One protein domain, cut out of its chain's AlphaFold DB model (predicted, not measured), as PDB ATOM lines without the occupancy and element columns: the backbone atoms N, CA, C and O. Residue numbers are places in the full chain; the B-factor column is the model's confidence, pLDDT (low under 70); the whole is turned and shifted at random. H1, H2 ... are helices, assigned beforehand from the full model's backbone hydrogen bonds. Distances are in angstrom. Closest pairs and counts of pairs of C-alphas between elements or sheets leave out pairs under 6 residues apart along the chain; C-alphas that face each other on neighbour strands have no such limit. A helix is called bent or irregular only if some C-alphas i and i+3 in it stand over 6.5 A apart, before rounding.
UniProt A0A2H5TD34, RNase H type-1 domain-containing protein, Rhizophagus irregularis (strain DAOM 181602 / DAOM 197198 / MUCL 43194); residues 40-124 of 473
ATOM      1  N   GLN A  40     233.603 252.899 205.786       82.94
ATOM      2  CA  GLN A  40     234.458 252.288 204.774       82.94
ATOM      3  C   GLN A  40     235.581 253.241 204.345       82.94
ATOM      4  O   GLN A  40     236.743 252.844 204.285       82.94
ATOM      5  N   ALA A  41     235.261 254.516 204.110       86.25
ATOM      6  CA  ALA A  41     236.248 255.521 203.735       86.25
ATOM      7  C   ALA A  41     237.296 255.747 204.837       86.25
ATOM      8  O   ALA A  41     238.470 255.935 204.530       86.25
ATOM      9  N   LYS A  42     236.909 255.708 206.123       87.00
ATOM     10  CA  LYS A  42     237.855 255.847 207.243       87.00
ATOM     11  C   LYS A  42     238.856 254.694 207.289       87.00
ATOM     12  O   LYS A  42     240.053 254.966 207.350       87.00
ATOM     13  N   VAL A  43     238.382 253.451 207.188       85.19
ATOM     14  CA  VAL A  43     239.256 252.265 207.162       85.19
ATOM     15  C   VAL A  43     240.163 252.287 205.935       85.19
ATOM     16  O   VAL A  43     241.374 252.148 206.078       85.19
ATOM     17  N   ASN A  44     239.612 252.551 204.746       88.00
ATOM     18  CA  ASN A  44     240.400 252.615 203.514       88.00
ATOM     19  C   ASN A  44     241.493 253.684 203.588       88.00
ATOM     20  O   ASN A  44     242.653 253.395 203.311       88.00
ATOM     21  N   ASN A  45     241.155 254.902 204.020       89.25
ATOM     22  CA  ASN A  45     242.133 255.983 204.149       89.25
ATOM     23  C   ASN A  45     243.222 255.653 205.173       89.25
ATOM     24  O   ASN A  45     244.377 256.021 204.978       89.25
ATOM     25  N   PHE A  46     242.867 254.965 206.259       89.94
ATOM     26  CA  PHE A  46     243.830 254.525 207.261       89.94
ATOM     27  C   PHE A  46     244.807 253.485 206.695       89.94
ATOM     28  O   PHE A  46     246.013 253.631 206.869       89.94
ATOM     29  N   ILE A  47     244.312 252.495 205.946       87.44
ATOM     30  CA  ILE A  47     245.147 251.483 205.281       87.44
ATOM     31  C   ILE A  47     246.071 252.128 204.241       87.44
ATOM     32  O   ILE A  47     247.253 251.791 204.185       87.44
ATOM     33  N   ILE A  48     245.566 253.086 203.456       87.94
ATOM     34  CA  ILE A  48     246.377 253.845 202.493       87.94
ATOM     35  C   ILE A  48     247.511 254.585 203.214       87.94
ATOM     36  O   ILE A  48     248.651 254.510 202.776       87.94
ATOM     37  N   GLN A  49     247.228 255.244 204.343       87.25
ATOM     38  CA  GLN A  49     248.243 255.967 205.125       87.25
ATOM     39  C   GLN A  49     249.328 255.050 205.696       87.25
ATOM     40  O   GLN A  49     250.490 255.440 205.733       87.25
ATOM     41  N   ILE A  50     248.961 253.852 206.157       86.19
ATOM     42  CA  ILE A  50     249.911 252.886 206.731       86.19
ATOM     43  C   ILE A  50     250.822 252.291 205.652       86.19
ATOM     44  O   ILE A  50     251.994 252.039 205.915       86.19
ATOM     45  N   ASN A  51     250.287 252.065 204.453       84.25
ATOM     46  CA  ASN A  51     251.014 251.447 203.344       84.25
ATOM     47  C   ASN A  51     251.738 252.457 202.439       84.25
ATOM     48  O   ASN A  51     252.413 252.049 201.492       84.25
ATOM     49  N   ASP A  52     251.600 253.756 202.700       84.50
ATOM     50  CA  ASP A  52     252.278 254.795 201.934       84.50
ATOM     51  C   ASP A  52     253.803 254.700 202.118       84.50
ATOM     52  O   ASP A  52     254.308 254.565 203.230       84.50
ATOM     53  N   GLN A  53     254.558 254.766 201.019       80.50
ATOM     54  CA  GLN A  53     256.029 254.719 201.052       80.50
ATOM     55  C   GLN A  53     256.672 256.113 201.108       80.50
ATOM     56  O   GLN A  53     257.889 256.240 201.266       80.50
ATOM     57  N   GLY A  54     255.869 257.163 200.945       78.75
ATOM     58  CA  GLY A  54     256.309 258.543 200.892       78.75
ATOM     59  C   GLY A  54     256.347 259.217 202.262       78.75
ATOM     60  O   GLY A  54     256.582 258.617 203.313       78.75
ATOM     61  N   ILE A  55     256.150 260.534 202.239       76.81
ATOM     62  CA  ILE A  55     256.166 261.389 203.431       76.81
ATOM     63  C   ILE A  55     254.997 261.048 204.358       76.81
ATOM     64  O   ILE A  55     255.160 261.048 205.578       76.81
ATOM     65  N   LEU A  56     253.832 260.738 203.788       79.06
ATOM     66  CA  LEU A  56     252.634 260.410 204.549       79.06
ATOM     67  C   LEU A  56     252.844 259.139 205.380       79.06
ATOM     68  O   LEU A  56     252.518 259.143 206.568       79.06
ATOM     69  N   GLY A  57     253.469 258.113 204.800       82.62
ATOM     70  CA  GLY A  57     253.861 256.898 205.511       82.62
ATOM     71  C   GLY A  57     254.828 257.164 206.659       82.62
ATOM     72  O   GLY A  57     254.588 256.733 207.785       82.62
ATOM     73  N   LYS A  58     255.875 257.968 206.424       80.19
ATOM     74  CA  LYS A  58     256.836 258.361 207.476       80.19
ATOM     75  C   LYS A  58     256.171 259.125 208.622       80.19
ATOM     76  O   LYS A  58     256.446 258.864 209.790       80.19
ATOM     77  N   ILE A  59     255.267 260.055 208.310       82.56
ATOM     78  CA  ILE A  59     254.481 260.774 209.325       82.56
ATOM     79  C   ILE A  59     253.607 259.789 210.105       82.56
ATOM     80  O   ILE A  59     253.498 259.891 211.328       82.56
ATOM     81  N   MET A  60     252.982 258.835 209.416       85.75
ATOM     82  CA  MET A  60     252.149 257.822 210.051       85.75
ATOM     83  C   MET A  60     252.966 256.926 210.995       85.75
ATOM     84  O   MET A  60     252.535 256.687 212.122       85.75
ATOM     85  N   GLU A  61     254.170 256.518 210.596       83.62
ATOM     86  CA  GLU A  61     255.119 255.766 211.426       83.62
ATOM     87  C   GLU A  61     255.489 256.535 212.704       83.62
ATOM     88  O   GLU A  61     255.332 256.014 213.809       83.62
ATOM     89  N   ILE A  62     255.858 257.816 212.585       83.06
ATOM     90  CA  ILE A  62     256.158 258.677 213.743       83.06
ATOM     91  C   ILE A  62     254.948 258.775 214.679       83.06
ATOM     92  O   ILE A  62     255.085 258.664 215.899       83.06
ATOM     93  N   ARG A  63     253.740 258.954 214.131       87.06
ATOM     94  CA  ARG A  63     252.510 259.032 214.933       87.06
ATOM     95  C   ARG A  63     252.183 257.710 215.629       87.06
ATOM     96  O   ARG A  63     251.653 257.735 216.740       87.06
ATOM     97  N   LEU A  64     252.491 256.570 215.011       87.38
ATOM     98  CA  LEU A  64     252.339 255.253 215.631       87.38
ATOM     99  C   LEU A  64     253.307 255.070 216.799       87.38
ATOM    100  O   LEU A  64     252.869 254.647 217.867       87.38
ATOM    101  N   VAL A  65     254.576 255.448 216.627       85.00
ATOM    102  CA  VAL A  65     255.588 255.417 217.696       85.00
ATOM    103  C   VAL A  65     255.200 256.355 218.843       85.00
ATOM    104  O   VAL A  65     255.266 255.979 220.013       85.00
ATOM    105  N   ASP A  66     254.714 257.557 218.537       86.62
ATOM    106  CA  ASP A  66     254.219 258.497 219.547       86.62
ATOM    107  C   ASP A  66     253.040 257.911 220.341       86.62
ATOM    108  O   ASP A  66     253.008 257.988 221.572       86.62
ATOM    109  N   ILE A  67     252.089 257.249 219.676       88.44
ATOM    110  CA  ILE A  67     250.980 256.565 220.357       88.44
ATOM    111  C   ILE A  67     251.472 255.387 221.189       88.44
ATOM    112  O   ILE A  67     251.015 255.224 222.322       88.44
ATOM    113  N   GLN A  68     252.399 254.595 220.657       87.88
ATOM    114  CA  GLN A  68     253.018 253.488 221.371       87.88
ATOM    115  C   GLN A  68     253.634 253.969 222.688       87.88
ATOM    116  O   GLN A  68     253.307 253.432 223.745       87.88
ATOM    117  N   ASN A  69     254.424 255.042 222.644       86.06
ATOM    118  CA  ASN A  69     255.050 255.652 223.816       86.06
ATOM    119  C   ASN A  69     254.017 256.278 224.764       86.06
ATOM    120  O   ASN A  69     254.103 256.145 225.987       86.06
ATOM    121  N   LYS A  70     252.991 256.945 224.220       87.12
ATOM    122  CA  LYS A  70     251.912 257.548 225.018       87.12
ATOM    123  C   LYS A  70     251.100 256.510 225.784       87.12
ATOM    124  O   LYS A  70     250.649 256.837 226.885       87.12
ATOM    125  N   LEU A  71     250.910 255.325 225.201       88.69
ATOM    126  CA  LEU A  71     250.180 254.198 225.781       88.69
ATOM    127  C   LEU A  71     251.087 253.166 226.473       88.69
ATOM    128  O   LEU A  71     250.570 252.206 227.043       88.69
ATOM    129  N   LEU A  72     252.408 253.374 226.454       87.88
ATOM    130  CA  LEU A  72     253.423 252.457 226.980       87.88
ATOM    131  C   LEU A  72     253.258 251.022 226.454       87.88
ATOM    132  O   LEU A  72     253.324 250.056 227.217       87.88
ATOM    133  N   LEU A  73     252.993 250.878 225.156       87.62
ATOM    134  CA  LEU A  73     252.790 249.573 224.533       87.62
ATOM    135  C   LEU A  73     254.136 248.921 224.171       87.62
ATOM    136  O   LEU A  73     255.005 249.587 223.605       87.62
ATOM    137  N   PRO A  74     254.312 247.615 224.449       83.25
ATOM    138  CA  PRO A  74     255.554 246.910 224.133       83.25
ATOM    139  C   PRO A  74     255.738 246.709 222.624       83.25
ATOM    140  O   PRO A  74     256.858 246.689 222.125       83.25
ATOM    141  N   PHE A  75     254.634 246.616 221.884       82.62
ATOM    142  CA  PHE A  75     254.621 246.424 220.440       82.62
ATOM    143  C   PHE A  75     253.966 247.610 219.744       82.62
ATOM    144  O   PHE A  75     253.176 248.346 220.346       82.62
ATOM    145  N   ASN A  76     254.256 247.752 218.450       83.25
ATOM    146  CA  ASN A  76     253.563 248.709 217.603       83.25
ATOM    147  C   ASN A  76     252.033 248.495 217.718       83.25
ATOM    148  O   ASN A  76     251.579 247.346 217.626       83.25
ATOM    149  N   PRO A  77     251.231 249.566 217.887       87.00
ATOM    150  CA  PRO A  77     249.777 249.478 218.018       87.00
ATOM    151  C   PRO A  77     249.076 248.721 216.884       87.00
ATOM    152  O   PRO A  77     247.991 248.194 217.096       87.00
ATOM    153  N   LEU A  78     249.669 248.659 215.689       85.69
ATOM    154  CA  LEU A  78     249.115 247.899 214.568       85.69
ATOM    155  C   LEU A  78     249.309 246.380 214.710       85.69
ATOM    156  O   LEU A  78     248.503 245.623 214.182       85.69
ATOM    157  N   ILE A  79     250.360 245.933 215.408       82.81
ATOM    158  CA  ILE A  79     250.613 244.506 215.675       82.81
ATOM    159  C   ILE A  79     249.688 244.023 216.782       82.81
ATOM    160  O   ILE A  79     249.023 242.999 216.652       82.81
ATOM    161  N   ASN A  80     249.670 244.753 217.895       83.62
ATOM    162  CA  ASN A  80     248.874 244.381 219.049       83.62
ATOM    163  C   ASN A  80     248.289 245.626 219.714       83.62
ATOM    164  O   ASN A  80     249.004 246.408 220.347       83.62
ATOM    165  N   PHE A  81     246.967 245.774 219.599       88.69
ATOM    166  CA  PHE A  81     246.200 246.785 220.314       88.69
ATOM    167  C   PHE A  81     245.292 246.133 221.374       88.69
ATOM    168  O   PHE A  81     244.202 245.629 221.055       88.69
ATOM    169  N   PRO A  82     245.700 246.149 222.656       87.88
ATOM    170  CA  PRO A  82     245.044 245.369 223.706       87.88
ATOM    171  C   PRO A  82     243.745 246.002 224.220       87.88
ATOM    172  O   PRO A  82     242.999 245.364 224.958       87.88
ATOM    173  N   PHE A  83     243.433 247.234 223.819       90.19
ATOM    174  CA  PHE A  83     242.287 247.975 224.341       90.19
ATOM    175  C   PHE A  83     240.990 247.717 223.562       90.19
ATOM    176  O   PHE A  83     240.979 247.215 222.430       90.19
ATOM    177  N   SER A  84     239.879 248.071 224.200       89.25
ATOM    178  CA  SER A  84     238.516 248.018 223.681       89.25
ATOM    179  C   SER A  84     237.820 249.377 223.809       89.25
ATOM    180  O   SER A  84     238.289 250.276 224.508       89.25
ATOM    181  N   ASN A  85     236.642 249.521 223.191       86.44
ATOM    182  CA  ASN A  85     235.845 250.751 223.290       86.44
ATOM    183  C   ASN A  85     235.482 251.125 224.740       86.44
ATOM    184  O   ASN A  85     235.308 252.303 225.040       86.44
ATOM    185  N   LYS A  86     235.385 250.143 225.648       87.69
ATOM    186  CA  LYS A  86     235.087 250.381 227.071       87.69
ATOM    187  C   LYS A  86     236.250 251.070 227.790       87.69
ATOM    188  O   LYS A  86     236.028 251.878 228.687       87.69
ATOM    189  N   ASP A  87     237.478 250.804 227.352       87.25
ATOM    190  CA  ASP A  87     238.695 251.315 227.984       87.25
ATOM    191  C   ASP A  87     238.946 252.801 227.682       87.25
ATOM    192  O   ASP A  87     239.641 253.479 228.441       87.25
ATOM    193  N   LEU A  88     238.333 253.345 226.621       85.19
ATOM    194  CA  LEU A  88     238.433 254.760 226.236       85.19
ATOM    195  C   LEU A  88     238.023 255.724 227.357       85.19
ATOM    196  O   LEU A  88     238.505 256.853 227.401       85.19
ATOM    197  N   ILE A  89     237.141 255.290 228.261       85.62
ATOM    198  CA  ILE A  89     236.669 256.089 229.400       85.62
ATOM    199  C   ILE A  89     237.819 256.389 230.373       85.62
ATOM    200  O   ILE A  89     237.844 257.446 231.000       85.62
ATOM    201  N   PHE A  90     238.794 255.484 230.471       84.44
ATOM    202  CA  PHE A  90     239.963 255.642 231.335       84.44
ATOM    203  C   PHE A  90     241.112 256.397 230.653       84.44
ATOM    204  O   PHE A  90     242.105 256.725 231.304       84.44
ATOM    205  N   MET A  91     240.987 256.689 229.355       83.81
ATOM    206  CA  MET A  91     241.963 257.465 228.598       83.81
ATOM    207  C   MET A  91     241.666 258.966 228.706       83.81
ATOM    208  O   MET A  91     240.516 259.399 228.734       83.81
ATOM    209  N   GLY A  92     242.714 259.795 228.737       78.12
ATOM    210  CA  GLY A  92     242.546 261.252 228.697       78.12
ATOM    211  C   GLY A  92     241.881 261.718 227.394       78.12
ATOM    212  O   GLY A  92     242.041 261.076 226.357       78.12
ATOM    213  N   GLN A  93     241.189 262.863 227.425       79.88
ATOM    214  CA  GLN A  93     240.400 263.391 226.296       79.88
ATOM    215  C   GLN A  93     241.171 263.425 224.963       79.88
ATOM    216  O   GLN A  93     240.644 263.003 223.935       79.88
ATOM    217  N   HIS A  94     242.447 263.826 224.989       79.12
ATOM    218  CA  HIS A  94     243.313 263.848 223.802       79.12
ATOM    219  C   HIS A  94     243.575 262.459 223.192       79.12
ATOM    220  O   HIS A  94     243.716 262.337 221.979       79.12
ATOM    221  N   LEU A  95     243.653 261.408 224.015       82.44
ATOM    222  CA  LEU A  95     243.833 260.030 223.540       82.44
ATOM    223  C   LEU A  95     242.503 259.432 223.079       82.44
ATOM    224  O   LEU A  95     242.465 258.743 222.065       82.44
ATOM    225  N   ARG A  96     241.403 259.755 223.768       82.75
ATOM    226  CA  ARG A  96     240.059 259.282 223.416       82.75
ATOM    227  C   ARG A  96     239.631 259.718 222.013       82.75
ATOM    228  O   ARG A  96     239.051 258.928 221.276       82.75
ATOM    229  N   ASN A  97     239.952 260.949 221.624       84.06
ATOM    230  CA  ASN A  97     239.600 261.489 220.307       84.06
ATOM    231  C   ASN A  97     240.708 261.284 219.260       84.06
ATOM    232  O   ASN A  97     240.647 261.848 218.169       84.06
ATOM    233  N   ASN A  98     241.732 260.484 219.567       89.62
ATOM    234  CA  ASN A  98     242.837 260.267 218.648       89.62
ATOM    235  C   ASN A  98     242.380 259.458 217.424       89.62
ATOM    236  O   ASN A  98     241.754 258.404 217.548       89.62
ATOM    237  N   PHE A  99     242.722 259.952 216.234       88.75
ATOM    238  CA  PHE A  99     242.346 259.336 214.964       88.75
ATOM    239  C   PHE A  99     242.812 257.878 214.841       88.75
ATOM    240  O   PHE A  99     242.030 257.020 214.447       88.75
ATOM    241  N   ILE A 100     244.061 257.576 215.195       89.75
ATOM    242  CA  ILE A 100     244.648 256.243 215.006       89.75
ATOM    243  C   ILE A 100     243.999 255.245 215.968       89.75
ATOM    244  O   ILE A 100     243.557 254.187 215.537       89.75
ATOM    245  N   ILE A 101     243.856 255.612 217.249       91.19
ATOM    246  CA  ILE A 101     243.203 254.765 218.265       91.19
ATOM    247  C   ILE A 101     241.774 254.411 217.840       91.19
ATOM    248  O   ILE A 101     241.385 253.245 217.889       91.19
ATOM    249  N   ASN A 102     241.004 255.397 217.377       90.44
ATOM    250  CA  ASN A 102     239.630 255.162 216.946       90.44
ATOM    251  C   ASN A 102     239.551 254.289 215.687       90.44
ATOM    252  O   ASN A 102     238.659 253.451 215.611       90.44
ATOM    253  N   ASN A 103     240.484 254.415 214.734       90.69
ATOM    254  CA  ASN A 103     240.528 253.510 213.580       90.69
ATOM    255  C   ASN A 103     240.913 252.078 213.975       90.69
ATOM    256  O   ASN A 103     240.273 251.147 213.503       90.69
ATOM    257  N   LEU A 104     241.879 251.886 214.880       90.50
ATOM    258  CA  LEU A 104     242.239 250.556 215.398       90.50
ATOM    259  C   LEU A 104     241.045 249.875 216.079       90.50
ATOM    260  O   LEU A 104     240.751 248.707 215.830       90.50
ATOM    261  N   LEU A 105     240.320 250.620 216.917       91.44
ATOM    262  CA  LEU A 105     239.114 250.128 217.581       91.44
ATOM    263  C   LEU A 105     237.988 249.827 216.590       91.44
ATOM    264  O   LEU A 105     237.293 248.820 216.737       91.44
ATOM    265  N   LEU A 106     237.826 250.673 215.570       90.00
ATOM    266  CA  LEU A 106     236.863 250.451 214.501       90.00
ATOM    267  C   LEU A 106     237.182 249.157 213.746       90.00
ATOM    268  O   LEU A 106     236.316 248.296 213.617       90.00
ATOM    269  N   MET A 107     238.432 248.978 213.317       87.94
ATOM    270  CA  MET A 107     238.894 247.770 212.634       87.94
ATOM    271  C   MET A 107     238.633 246.515 213.471       87.94
ATOM    272  O   MET A 107     238.063 245.549 212.967       87.94
ATOM    273  N   LYS A 108     238.944 246.567 214.772       88.31
ATOM    274  CA  LYS A 108     238.678 245.476 215.717       88.31
ATOM    275  C   LYS A 108     237.184 245.162 215.847       88.31
ATOM    276  O   LYS A 108     236.819 243.999 215.915       88.31
ATOM    277  N   SER A 109     236.314 246.177 215.846       87.88
ATOM    278  CA  SER A 109     234.856 245.975 215.930       87.88
ATOM    279  C   SER A 109     234.249 245.295 214.698       87.88
ATOM    280  O   SER A 109     233.220 244.637 214.819       87.88
ATOM    281  N   TYR A 110     234.906 245.420 213.543       86.31
ATOM    282  CA  TYR A 110     234.526 244.769 212.287       86.31
ATOM    283  C   TYR A 110     235.397 243.539 211.962       86.31
ATOM    284  O   TYR A 110     235.336 243.037 210.845       86.31
ATOM    285  N   ASN A 111     236.182 243.036 212.925       86.12
ATOM    286  CA  ASN A 111     237.049 241.858 212.784       86.12
ATOM    287  C   ASN A 111     238.080 241.940 211.641       86.12
ATOM    288  O   ASN A 111     238.428 240.925 211.041       86.12
ATOM    289  N   PHE A 112     238.605 243.132 211.348       84.38
ATOM    290  CA  PHE A 112     239.747 243.262 210.444       84.38
ATOM    291  C   PHE A 112     241.042 242.818 211.136       84.38
ATOM    292  O   PHE A 112     241.343 243.268 212.245       84.38
ATOM    293  N   SER A 113     241.836 241.993 210.454       79.00
ATOM    294  CA  SER A 113     243.210 241.650 210.830       79.00
ATOM    295  C   SER A 113     244.215 242.382 209.937       79.00
ATOM    296  O   SER A 113     243.951 242.635 208.763       79.00
ATOM    297  N   ILE A 114     245.372 242.733 210.499       78.62
ATOM    298  CA  ILE A 114     246.496 243.319 209.761       78.62
ATOM    299  C   ILE A 114     247.610 242.278 209.727       78.62
ATOM    300  O   ILE A 114     248.076 241.835 210.775       78.62
ATOM    301  N   GLU A 115     248.044 241.905 208.529       77.00
ATOM    302  CA  GLU A 115     249.209 241.045 208.335       77.00
ATOM    303  C   GLU A 115     250.417 241.885 207.927       77.00
ATOM    304  O   GLU A 115     250.337 242.746 207.051       77.00
ATOM    305  N   PHE A 116     251.557 241.632 208.569       72.25
ATOM    306  CA  PHE A 116     252.808 242.314 208.257       72.25
ATOM    307  C   PHE A 116     253.672 241.451 207.355       72.25
ATOM    308  O   PHE A 116     253.929 240.281 207.648       72.25
ATOM    309  N   ASN A 117     254.210 242.058 206.299       67.75
ATOM    310  CA  ASN A 117     255.240 241.413 205.499       67.75
ATOM    311  C   ASN A 117     256.501 241.203 206.348       67.75
ATOM    312  O   ASN A 117     257.025 242.153 206.936       67.75
ATOM    313  N   LYS A 118     257.008 239.962 206.384       57.03
ATOM    314  CA  LYS A 118     258.118 239.534 207.262       57.03
ATOM    315  C   LYS A 118     259.377 240.407 207.144       57.03
ATOM    316  O   LYS A 118     260.107 240.559 208.116       57.03
ATOM    317  N   HIS A 119     259.592 241.034 205.988       53.06
ATOM    318  CA  HIS A 119     260.736 241.911 205.721       53.06
ATOM    319  C   HIS A 119     260.669 243.292 206.405       53.06
ATOM    320  O   HIS A 119     261.709 243.919 206.578       53.06
ATOM    321  N   ASN A 120     259.493 243.758 206.848       53.75
ATOM    322  CA  ASN A 120     259.325 245.068 207.501       53.75
ATOM    323  C   ASN A 120     259.256 244.991 209.034       53.75
ATOM    324  O   ASN A 120     259.120 246.019 209.695       53.75
ATOM    325  N   ILE A 121     259.384 243.795 209.617       48.84
ATOM    326  CA  ILE A 121     259.303 243.589 211.072       48.84
ATOM    327  C   ILE A 121     260.391 244.390 211.812       48.84
ATOM    328  O   ILE A 121     260.134 244.884 212.901       48.84
ATOM    329  N   GLY A 122     261.559 244.619 211.195       46.88
ATOM    330  CA  GLY A 122     262.644 245.416 211.785       46.88
ATOM    331  C   GLY A 122     262.367 246.921 211.919       46.88
ATOM    332  O   GLY A 122     263.031 247.585 212.709       46.88
ATOM    333  N   LYS A 123     261.381 247.467 211.190       51.50
ATOM    334  CA  LYS A 123     260.898 248.852 211.377       51.50
ATOM    335  C   LYS A 123     259.803 248.952 212.437       51.50
ATOM    336  O   LYS A 123     259.504 250.035 212.928       51.50
ATOM    337  N   ASN A 124     259.209 247.824 212.820       54.34
ATOM    338  CA  ASN A 124     258.207 247.806 213.865       54.34
ATOM    339  C   ASN A 124     258.922 247.885 215.214       54.34
ATOM    340  O   ASN A 124     259.503 246.911 215.678       54.34
TER     341      ASN A 124
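Overview. This is residues 40 to 124 of the 473 residues of the protein "RNase H type-1 domain-containing protein" of Rhizophagus irregularis (strain DAOM 181602 / DAOM 197198 / MUCL 43194) (UniProt A0A2H5TD34). The longest helix, H2, and H1 meet at a near-perpendicular corner, and H5 packs steeply on residues 42 to 46 of H1, so three helices sit at large angles to one another rather than side by side. The short helices H3 and H4 lie at one end of the longest axis and the irregular H6 at the other, while residues 72 to 86 make a long link with no named element. The printed part has 85 residues with six named helices, H1 to H6 in chain order, and no named strand; the class is all helix. It is compact, with a radius of gyration of the C-alphas of 12.6 A, and spans 35 by 28 by 22 A.

Arrangement. H2, residues 55 to 71, touches H1, residues 40 to 51, about perpendicular at 82 degrees; H2 touches H1 with residues 56 to 61 alone, H1 touches H2 with residues 49 to 51 alone, and the closest C-alphas, of Gln 49 and Gly 57, are 5.7 A apart. H5, residues 99 to 109, touches H1 at a steep tilt of 65 degrees, opposite ways, with the closest C-alphas, of Val 43 and Asn 103, 6.7 A apart. H2 and H5 are close but not clearly touching: their closest C-alphas, of Leu 64 and Ile 100, are 7.8 A apart. H4, residues 93 to 96, is close to but not clearly touching H3, residues 87 to 90, with the C-alphas of Leu 88 and Arg 96 closest at 5.6 A. H6, residues 118 to 123, touches no helix. In H1, H2 and H5 every O i to N i+4 pair is within hydrogen-bond range; H6 has 0 of 2, and 1 of 3 O i to N i+3 pairs, and H3 and H4 are too short for an O i to N i+4 pair.

Along the chain. H2 is 24.2 A long, H1 16.6 A from C-alpha 40 at (234.458, 252.288, 204.774), and H5 15.3 A. H6 is irregular, with C-alphas 119 and 122 7.3 A apart, and ends at C-alpha 123 at (260.898, 248.852, 211.377).

Size, cuts and confidence. The two C-alphas farthest apart, of Ile 89 and His 119, are 36.6 A apart. The printed part has no cut, and the link from H2 to H3 is long. Residues 117 to 124 have pLDDT under 70.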